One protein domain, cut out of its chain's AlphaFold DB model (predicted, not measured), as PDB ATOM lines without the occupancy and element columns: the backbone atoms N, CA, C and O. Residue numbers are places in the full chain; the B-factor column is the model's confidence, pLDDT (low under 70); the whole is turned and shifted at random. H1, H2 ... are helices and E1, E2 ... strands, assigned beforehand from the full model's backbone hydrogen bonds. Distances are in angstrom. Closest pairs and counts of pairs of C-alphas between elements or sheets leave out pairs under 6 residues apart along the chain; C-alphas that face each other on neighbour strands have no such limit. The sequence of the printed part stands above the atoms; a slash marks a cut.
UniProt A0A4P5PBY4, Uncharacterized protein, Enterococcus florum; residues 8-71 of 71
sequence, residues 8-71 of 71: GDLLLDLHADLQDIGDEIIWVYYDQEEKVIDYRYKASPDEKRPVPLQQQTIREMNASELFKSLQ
ATOM      1  N   GLY A   8      19.818 -47.836  21.729       55.31
ATOM      2  CA  GLY A   8      21.275 -47.890  21.586       55.31
ATOM      3  C   GLY A   8      21.821 -47.137  20.367       55.31
ATOM      4  O   GLY A   8      22.846 -46.479  20.497       55.31
ATOM      5  N   ASP A   9      21.138 -47.180  19.220       58.03
ATOM      6  CA  ASP A   9      21.548 -46.432  18.021       58.03
ATOM      7  C   ASP A   9      21.320 -44.929  18.203       58.03
ATOM      8  O   ASP A   9      22.198 -44.131  17.889       58.03
ATOM      9  N   LEU A  10      20.189 -44.552  18.817       63.88
ATOM     10  CA  LEU A  10      19.921 -43.163  19.203       63.88
ATOM     11  C   LEU A  10      21.036 -42.630  20.113       63.88
ATOM     12  O   LEU A  10      21.521 -41.526  19.905       63.88
ATOM     13  N   LEU A  11      21.455 -43.418  21.108       65.81
ATOM     14  CA  LEU A  11      22.501 -43.024  22.049       65.81
ATOM     15  C   LEU A  11      23.885 -42.927  21.396       65.81
ATOM     16  O   LEU A  11      24.683 -42.101  21.830       65.81
ATOM     17  N   LEU A  12      24.181 -43.733  20.372       67.88
ATOM     18  CA  LEU A  12      25.464 -43.691  19.667       67.88
ATOM     19  C   LEU A  12      25.604 -42.422  18.814       67.88
ATOM     20  O   LEU A  12      26.632 -41.748  18.896       67.88
ATOM     21  N   ASP A  13      24.564 -42.078  18.046       68.31
ATOM     22  CA  ASP A  13      24.516 -40.823  17.281       68.31
ATOM     23  C   ASP A  13      24.563 -39.618  18.225       68.31
ATOM     24  O   ASP A  13      25.376 -38.710  18.062       68.31
ATOM     25  N   LEU A  14      23.782 -39.675  19.304       73.56
ATOM     26  CA  LEU A  14      23.745 -38.655  20.346       73.56
ATOM     27  C   LEU A  14      25.114 -38.489  21.019       73.56
ATOM     28  O   LEU A  14      25.527 -37.371  21.292       73.56
ATOM     29  N   HIS A  15      25.881 -39.559  21.220       74.06
ATOM     30  CA  HIS A  15      27.240 -39.466  21.753       74.06
ATOM     31  C   HIS A  15      28.197 -38.736  20.792       74.06
ATOM     32  O   HIS A  15      29.005 -37.922  21.240       74.06
ATOM     33  N   ALA A  16      28.101 -38.994  19.483       75.94
ATOM     34  CA  ALA A  16      28.907 -38.305  18.475       75.94
ATOM     35  C   ALA A  16      28.534 -36.817  18.366       75.94
ATOM     36  O   ALA A  16      29.423 -35.965  18.371       75.94
ATOM     37  N   ASP A  17      27.235 -36.505  18.352       74.31
ATOM     38  CA  ASP A  17      26.730 -35.132  18.330       74.31
ATOM     39  C   ASP A  17      27.129 -34.363  19.596       74.31
ATOM     40  O   ASP A  17      27.663 -33.262  19.509       74.31
ATOM     41  N   LEU A  18      26.937 -34.935  20.791       77.56
ATOM     42  CA  LEU A  18      27.300 -34.271  22.050       77.56
ATOM     43  C   LEU A  18      28.804 -33.992  22.153       77.56
ATOM     44  O   LEU A  18      29.201 -32.982  22.735       77.56
ATOM     45  N   GLN A  19      29.639 -34.871  21.591       78.75
ATOM     46  CA  GLN A  19      31.082 -34.659  21.538       78.75
ATOM     47  C   GLN A  19      31.457 -33.474  20.631       78.75
ATOM     48  O   GLN A  19      32.389 -32.743  20.969       78.75
ATOM     49  N   ASP A  20      30.745 -33.275  19.518       79.56
ATOM     50  CA  ASP A  20      30.947 -32.142  18.601       79.56
ATOM     51  C   ASP A  20      30.388 -30.827  19.177       79.56
ATOM     52  O   ASP A  20      31.036 -29.783  19.104       79.56
ATOM     53  N   ILE A  21      29.231 -30.897  19.846       79.81
ATOM     54  CA  ILE A  21      28.578 -29.772  20.533       79.81
ATOM     55  C   ILE A  21      29.437 -29.248  21.703       79.81
ATOM     56  O   ILE A  21      29.484 -28.045  21.962       79.81
ATOM     57  N   GLY A  22      30.128 -30.128  22.435       79.69
ATOM     58  CA  GLY A  22      31.022 -29.735  23.525       79.69
ATOM     59  C   GLY A  22      30.279 -29.204  24.759       79.69
ATOM     60  O   GLY A  22      29.521 -29.932  25.393       79.69
ATOM     61  N   ASP A  23      30.529 -27.949  25.146       83.69
ATOM     62  CA  ASP A  23      29.983 -27.325  26.371       83.69
ATOM     63  C   ASP A  23      28.773 -26.411  26.119       83.69
ATOM     64  O   ASP A  23      28.424 -25.568  26.947       83.69
ATOM     65  N   GLU A  24      28.112 -26.569  24.975       84.62
ATOM     66  CA  GLU A  24      26.904 -25.803  24.684       84.62
ATOM     67  C   GLU A  24      25.712 -26.290  25.514       84.62
ATOM     68  O   GLU A  24      25.609 -27.455  25.916       84.62
ATOM     69  N   ILE A  25      24.773 -25.373  25.736       86.69
ATOM     70  CA  ILE A  25      23.546 -25.643  26.474       86.69
ATOM     71  C   ILE A  25      22.556 -26.379  25.570       86.69
ATOM     72  O   ILE A  25      22.251 -25.934  24.462       86.69
ATOM     73  N   ILE A  26      21.989 -27.471  26.074       87.38
ATOM     74  CA  ILE A  26      20.968 -28.255  25.385       87.38
ATOM     75  C   ILE A  26      19.752 -28.489  26.281       87.38
ATOM     76  O   ILE A  26      19.813 -28.423  27.512       87.38
ATOM     77  N   TRP A  27      18.623 -28.781  25.646       89.25
ATOM     78  CA  TRP A  27      17.434 -29.295  26.308       89.25
ATOM     79  C   TRP A  27      17.462 -30.813  26.286       89.25
ATOM     80  O   TRP A  27      17.577 -31.410  25.220       89.25
ATOM     81  N   VAL A  28      17.306 -31.435  27.444       88.31
ATOM     82  CA  VAL A  28      17.293 -32.891  27.580       88.31
ATOM     83  C   VAL A  28      15.916 -33.328  28.034       88.31
ATOM     84  O   VAL A  28      15.354 -32.759  28.974       88.31
ATOM     85  N   TYR A  29      15.376 -34.323  27.343       87.94
ATOM     86  CA  TYR A  29      14.067 -34.890  27.602       87.94
ATOM     87  C   TYR A  29      14.249 -36.178  28.387       87.94
ATOM     88  O   TYR A  29      14.991 -37.078  27.989       87.94
ATOM     89  N   TYR A  30      13.545 -36.251  29.506       86.56
ATOM     90  CA  TYR A  30      13.526 -37.393  30.395       86.56
ATOM     91  C   TYR A  30      12.138 -38.007  30.402       86.56
ATOM     92  O   TYR A  30      11.140 -37.284  30.444       86.56
ATOM     93  N   ASP A  31      12.083 -39.331  30.422       86.12
ATOM     94  CA  ASP A  31      10.849 -40.060  30.689       86.12
ATOM     95  C   ASP A  31      10.462 -39.986  32.181       86.12
ATOM     96  O   ASP A  31      11.156 -39.377  33.002       86.12
ATOM     97  N   GLN A  32       9.357 -40.629  32.558       84.75
ATOM     98  CA  GLN A  32       8.878 -40.685  33.939       84.75
ATOM     99  C   GLN A  32       9.862 -41.369  34.892       84.75
ATOM    100  O   GLN A  32       9.883 -41.059  36.080       84.75
ATOM    101  N   GLU A  33      10.672 -42.290  34.370       84.75
ATOM    102  CA  GLU A  33      11.719 -42.992  35.117       84.75
ATOM    103  C   GLU A  33      13.041 -42.201  35.203       84.75
ATOM    104  O   GLU A  33      14.074 -42.779  35.531       84.75
ATOM    105  N   GLU A  34      13.045 -40.907  34.857       81.88
ATOM    106  CA  GLU A  34      14.252 -40.064  34.768       81.88
ATOM    107  C   GLU A  34      15.322 -40.598  33.792       81.88
ATOM    108  O   GLU A  34      16.502 -40.268  33.892       81.88
ATOM    109  N   LYS A  35      14.913 -41.394  32.797       82.12
ATOM    110  CA  LYS A  35      15.788 -41.852  31.709       82.12
ATOM    111  C   LYS A  35      15.788 -40.847  30.571       82.12
ATOM    112  O   LYS A  35      14.723 -40.396  30.159       82.12
ATOM    113  N   VAL A  36      16.970 -40.537  30.048       83.69
ATOM    114  CA  VAL A  36      17.126 -39.696  28.856       83.69
ATOM    115  C   VAL A  36      16.497 -40.418  27.670       83.69
ATOM    116  O   VAL A  36      16.863 -41.552  27.367       83.69
ATOM    117  N   ILE A  37      15.542 -39.761  27.023       82.56
ATOM    118  CA  ILE A  37      14.837 -40.287  25.849       82.56
ATOM    119  C   ILE A  37      15.118 -39.480  24.592       82.56
ATOM    120  O   ILE A  37      14.985 -40.016  23.497       82.56
ATOM    121  N   ASP A  38      15.485 -38.210  24.744       83.44
ATOM    122  CA  ASP A  38      15.793 -37.336  23.622       83.44
ATOM    123  C   ASP A  38      16.590 -36.113  24.092       83.44
ATOM    124  O   ASP A  38      16.684 -35.816  25.290       83.44
ATOM    125  N   TYR A  39      17.119 -35.362  23.138       83.56
ATOM    126  CA  TYR A  39      17.755 -34.078  23.374       83.56
ATOM    127  C   TYR A  39      17.455 -33.111  22.232       83.56
ATOM    128  O   TYR A  39      17.080 -33.480  21.124       83.56
ATOM    129  N   ARG A  40      17.616 -31.823  22.507       84.00
ATOM    130  CA  ARG A  40      17.488 -30.777  21.506       84.00
ATOM    131  C   ARG A  40      18.501 -29.686  21.772       84.00
ATOM    132  O   ARG A  40      18.516 -29.090  22.848       84.00
ATOM    133  N   TYR A  41      19.284 -29.381  20.752       82.75
ATOM    134  CA  TYR A  41      20.196 -28.253  20.785       82.75
ATOM    135  C   TYR A  41      19.443 -26.928  20.955       82.75
ATOM    136  O   TYR A  41      18.403 -26.696  20.326       82.75
ATOM    137  N   LYS A  42      19.968 -26.062  21.824       83.56
ATOM    138  CA  LYS A  42      19.410 -24.740  22.078       83.56
ATOM    139  C   LYS A  42      20.095 -23.743  21.145       83.56
ATOM    140  O   LYS A  42      21.180 -23.260  21.436       83.56
ATOM    141  N   ALA A  43      19.440 -23.401  20.036       74.44
ATOM    142  CA  ALA A  43      20.039 -22.540  19.013       74.44
ATOM    143  C   ALA A  43      20.251 -21.088  19.469       74.44
ATOM    144  O   ALA A  43      20.917 -20.304  18.795       74.44
ATOM    145  N   SER A  44      19.646 -20.682  20.586       75.69
ATOM    146  CA  SER A  44      19.819 -19.349  21.157       75.69
ATOM    147  C   SER A  44      19.598 -19.359  22.669       75.69
ATOM    148  O   SER A  44      18.692 -20.045  23.143       75.69
ATOM    149  N   PRO A  45      20.339 -18.557  23.452       69.88
ATOM    150  CA  PRO A  45      20.175 -18.497  24.908       69.88
ATOM    151  C   PRO A  45      18.756 -18.083  25.337       69.88
ATOM    152  O   PRO A  45      18.252 -18.587  26.342       69.88
ATOM    153  N   ASP A  46      18.083 -17.255  24.532       78.00
ATOM    154  CA  ASP A  46      16.692 -16.820  24.723       78.00
ATOM    155  C   ASP A  46      15.642 -17.776  24.127       78.00
ATOM    156  O   ASP A  46      14.443 -17.474  24.136       78.00
ATOM    157  N   GLU A  47      16.053 -18.926  23.578       78.19
ATOM    158  CA  GLU A  47      15.109 -19.915  23.061       78.19
ATOM    159  C   GLU A  47      14.203 -20.391  24.202       78.19
ATOM    160  O   GLU A  47      14.659 -20.883  25.240       78.19
ATOM    161  N   LYS A  48      12.890 -20.219  24.014       79.56
ATOM    162  CA  LYS A  48      11.899 -20.647  25.000       79.56
ATOM    163  C   LYS A  48      12.013 -22.150  25.201       79.56
ATOM    164  O   LYS A  48      12.064 -22.902  24.229       79.56
ATOM    165  N   ARG A  49      11.970 -22.572  26.468       81.56
ATOM    166  CA  ARG A  49      11.936 -23.990  26.826       81.56
ATOM    167  C   ARG A  49      10.829 -24.692  26.024       81.56
ATOM    168  O   ARG A  49       9.692 -24.202  26.036       81.56
ATOM    169  N   PRO A  50      11.138 -25.804  25.337       79.69
ATOM    170  CA  PRO A  50      10.139 -26.545  24.590       79.69
ATOM    171  C   PRO A  50       9.011 -27.024  25.509       79.69
ATOM    172  O   PRO A  50       9.209 -27.266  26.701       79.69
ATOM    173  N   VAL A  51       7.802 -27.124  24.958       80.88
ATOM    174  CA  VAL A  51       6.647 -27.650  25.692       80.88
ATOM    175  C   VAL A  51       6.775 -29.175  25.737       80.88
ATOM    176  O   VAL A  51       6.898 -29.781  24.670       80.88
ATOM    177  N   PRO A  52       6.741 -29.809  26.920       79.12
ATOM    178  CA  PRO A  52       6.808 -31.260  27.015       79.12
ATOM    179  C   PRO A  52       5.577 -31.889  26.358       79.12
ATOM    180  O   PRO A  52       4.432 -31.595  26.707       79.12
ATOM    181  N   LEU A  53       5.822 -32.757  25.381       71.25
ATOM    182  CA  LEU A  53       4.800 -33.577  24.746       71.25
ATOM    183  C   LEU A  53       4.619 -34.824  25.629       71.25
ATOM    184  O   LEU A  53       5.319 -35.795  25.406       71.25
ATOM    185  N   GLN A  54       3.706 -34.824  26.613       74.19
ATOM    186  CA  GLN A  54       3.399 -35.925  27.575       74.19
ATOM    187  C   GLN A  54       4.061 -35.790  28.967       74.19
ATOM    188  O   GLN A  54       4.380 -34.687  29.400       74.19
ATOM    189  N   GLN A  55       4.206 -36.904  29.704       80.25
ATOM    190  CA  GLN A  55       4.770 -36.999  31.062       80.25
ATOM    191  C   GLN A  55       6.307 -36.896  31.075       80.25
ATOM    192  O   GLN A  55       6.970 -37.429  31.962       80.25
ATOM    193  N   GLN A  56       6.861 -36.206  30.081       85.12
ATOM    194  CA  GLN A  56       8.288 -35.994  29.941       85.12
ATOM    195  C   GLN A  56       8.717 -34.802  30.790       85.12
ATOM    196  O   GLN A  56       8.014 -33.790  30.876       85.12
ATOM    197  N   THR A  57       9.905 -34.889  31.371       87.00
ATOM    198  CA  THR A  57      10.545 -33.754  32.034       87.00
ATOM    199  C   THR A  57      11.614 -33.182  31.118       87.00
ATOM    200  O   THR A  57      12.419 -33.928  30.579       87.00
ATOM    201  N   ILE A  58      11.645 -31.860  30.949       88.56
ATOM    202  CA  ILE A  58      12.677 -31.182  30.155       88.56
ATOM    203  C   ILE A  58      13.603 -30.432  31.104       88.56
ATOM    204  O   ILE A  58      13.133 -29.585  31.874       88.56
ATOM    205  N   ARG A  59      14.906 -30.713  31.039       89.50
ATOM    206  CA  ARG A  59      15.932 -29.990  31.806       89.50
ATOM    207  C   ARG A  59      16.938 -29.328  30.873       89.50
ATOM    208  O   ARG A  59      17.171 -29.792  29.764       89.50
ATOM    209  N   GLU A  60      17.474 -28.207  31.335       90.62
ATOM    210  CA  GLU A  60      18.605 -27.536  30.698       90.62
ATOM    211  C   GLU A  60      19.886 -28.088  31.317       90.62
ATOM    212  O   GLU A  60      19.975 -28.136  32.546       90.62
ATOM    213  N   MET A  61      20.844 -28.505  30.496       89.75
ATOM    214  CA  MET A  61      22.190 -28.862  30.950       89.75
ATOM    215  C   MET A  61      23.196 -28.727  29.807       89.75
ATOM    216  O   MET A  61      22.800 -28.587  28.647       89.75
ATOM    217  N   ASN A  62      24.488 -28.785  30.123       88.56
ATOM    218  CA  ASN A  62      25.515 -28.803  29.087       88.56
ATOM    219  C   ASN A  62      25.532 -30.156  28.367       88.56
ATOM    220  O   ASN A  62      25.372 -31.211  28.990       88.56
ATOM    221  N   ALA A  63      25.799 -30.133  27.062       86.44
ATOM    222  CA  ALA A  63      25.991 -31.348  26.277       86.44
ATOM    223  C   ALA A  63      27.103 -32.239  26.863       86.44
ATOM    224  O   ALA A  63      26.920 -33.449  26.999       86.44
ATOM    225  N   SER A  64      28.201 -31.631  27.318       86.19
ATOM    226  CA  SER A  64      29.314 -32.297  28.006       86.19
ATOM    227  C   SER A  64      28.897 -33.020  29.295       86.19
ATOM    228  O   SER A  64      29.453 -34.068  29.634       86.19
ATOM    229  N   GLU A  65      27.920 -32.487  30.032       87.06
ATOM    230  CA  GLU A  65      27.393 -33.110  31.246       87.06
ATOM    231  C   GLU A  65      26.480 -34.286  30.913       87.06
ATOM    232  O   GLU A  65      26.580 -35.335  31.554       87.06
ATOM    233  N   LEU A  66      25.633 -34.144  29.887       84.25
ATOM    234  CA  LEU A  66      24.797 -35.242  29.409       84.25
ATOM    235  C   LEU A  66      25.674 -36.401  28.929       84.25
ATOM    236  O   LEU A  66      25.461 -37.543  29.324       84.25
ATOM    237  N   PHE A  67      26.709 -36.086  28.153       82.00
ATOM    238  CA  PHE A  67      27.686 -37.043  27.651       82.00
ATOM    239  C   PHE A  67      28.337 -37.851  28.779       82.00
ATOM    240  O   PHE A  67      28.374 -39.076  28.721       82.00
ATOM    241  N   LYS A  68      28.781 -37.184  29.852       82.81
ATOM    242  CA  LYS A  68      29.345 -37.854  31.038       82.81
ATOM    243  C   LYS A  68      28.326 -38.717  31.778       82.81
ATOM    244  O   LYS A  68      28.718 -39.691  32.404       82.81
ATOM    245  N   SER A  69      27.047 -38.345  31.745       79.69
ATOM    246  CA  SER A  69      25.977 -39.098  32.405       79.69
ATOM    247  C   SER A  69      25.538 -40.338  31.619       79.69
ATOM    248  O   SER A  69      24.824 -41.169  32.178       79.69
ATOM    249  N   LEU A  70      25.905 -40.431  30.339       73.38
ATOM    250  CA  LEU A  70      25.606 -41.565  29.464       73.38
ATOM    251  C   LEU A  70      26.759 -42.588  29.389       73.38
ATOM    252  O   LEU A  70      26.557 -43.654  28.807       73.38
ATOM    253  N   GLN A  71      27.935 -42.274  29.959       64.00
ATOM    254  CA  GLN A  71      29.069 -43.198  30.141       64.00
ATOM    255  C   GLN A  71      28.847 -44.154  31.318       64.00
ATOM    256  O   GLN A  71      29.274 -45.325  31.189       64.00
TER     257      GLN A  71
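This is residues 8 to 71 of the 71 residues of an uncharacterized protein of Enterococcus florum (UniProt A0A4P5PBY4). A strongly twisted sheet of three strands has two helices, H1 and H2, side by side over one face, while a long loop, residues 42 to 56, swings out on the side away from the helices and joins edge strand E2 to edge strand E3. The printed part has 64 residues, with two named helices and three named strands in the order H1, E1, E2, E3, H2. The sheet runs E2, E1, E3, all antiparallel, and the class is mixed, helices and strands. The whole is compact, with a radius of gyration of the C-alphas of 11.3 A and spans of 28 by 27 by 16 A.

H1, residues 8 to 21, is on the sheet formed by E1, residues 25 to 30, E2, residues 36 to 41, and E3, residues 57 to 62. Its height over the sheet is 10.1 A. H1 lies over E2 and E1 and runs slantwise to the strands, only just, at 32 degrees to E2 on the local plane. E1, the inner strand, forms a hairpin with E2; they are antiparallel at 154 degrees, with N 40 and O 27 at 2.7 A and N 27 and O 40 at 2.8 A, within hydrogen-bond range. E1 and E3 are antiparallel at 149 degrees, with N 28 and O 59 at 2.8 A. E2 and E3 are apart. H2, residues 63 to 70, is on the same face as H1, at a height over the sheet of 9.4 A. It lies over E1 and runs along the strands, at 6 degrees to E1 on the local plane. H1 touches H2 with residues 15 to 21 alone, at a shallow tilt of 32 degrees, opposite ways; their closest C-alphas, those of Leu 18 and Ala 63, are 5.3 A apart. In H1 and H2 every O i to N i+4 pair is within hydrogen-bond range.

H1 begins at C-alpha 8, at (21.275, -47.890, 21.586), and is 19.6 A long from first to last C-alpha. E1 is 15.9 A long, E2 14.3 A and E3 16.0 A. E3 ends at C-alpha 62, at (25.515, -28.803, 29.087). H2, 10.7 A long, ends at C-alpha 70, at (25.606, -41.565, 29.464).

The two C-alphas farthest apart, those of Gly 8 and Asp 46, are 31.6 A apart. The printed part has no cut and ends at residue 71, the chain's last residue. The link from E2 to E3, 15 residues, is long; the links H1 to E1, E1 to E2 and E3 to H2 are tight. The mean pLDDT of the printed part is 80.0, and residues 8 to 13, 45 and 71 are under 70.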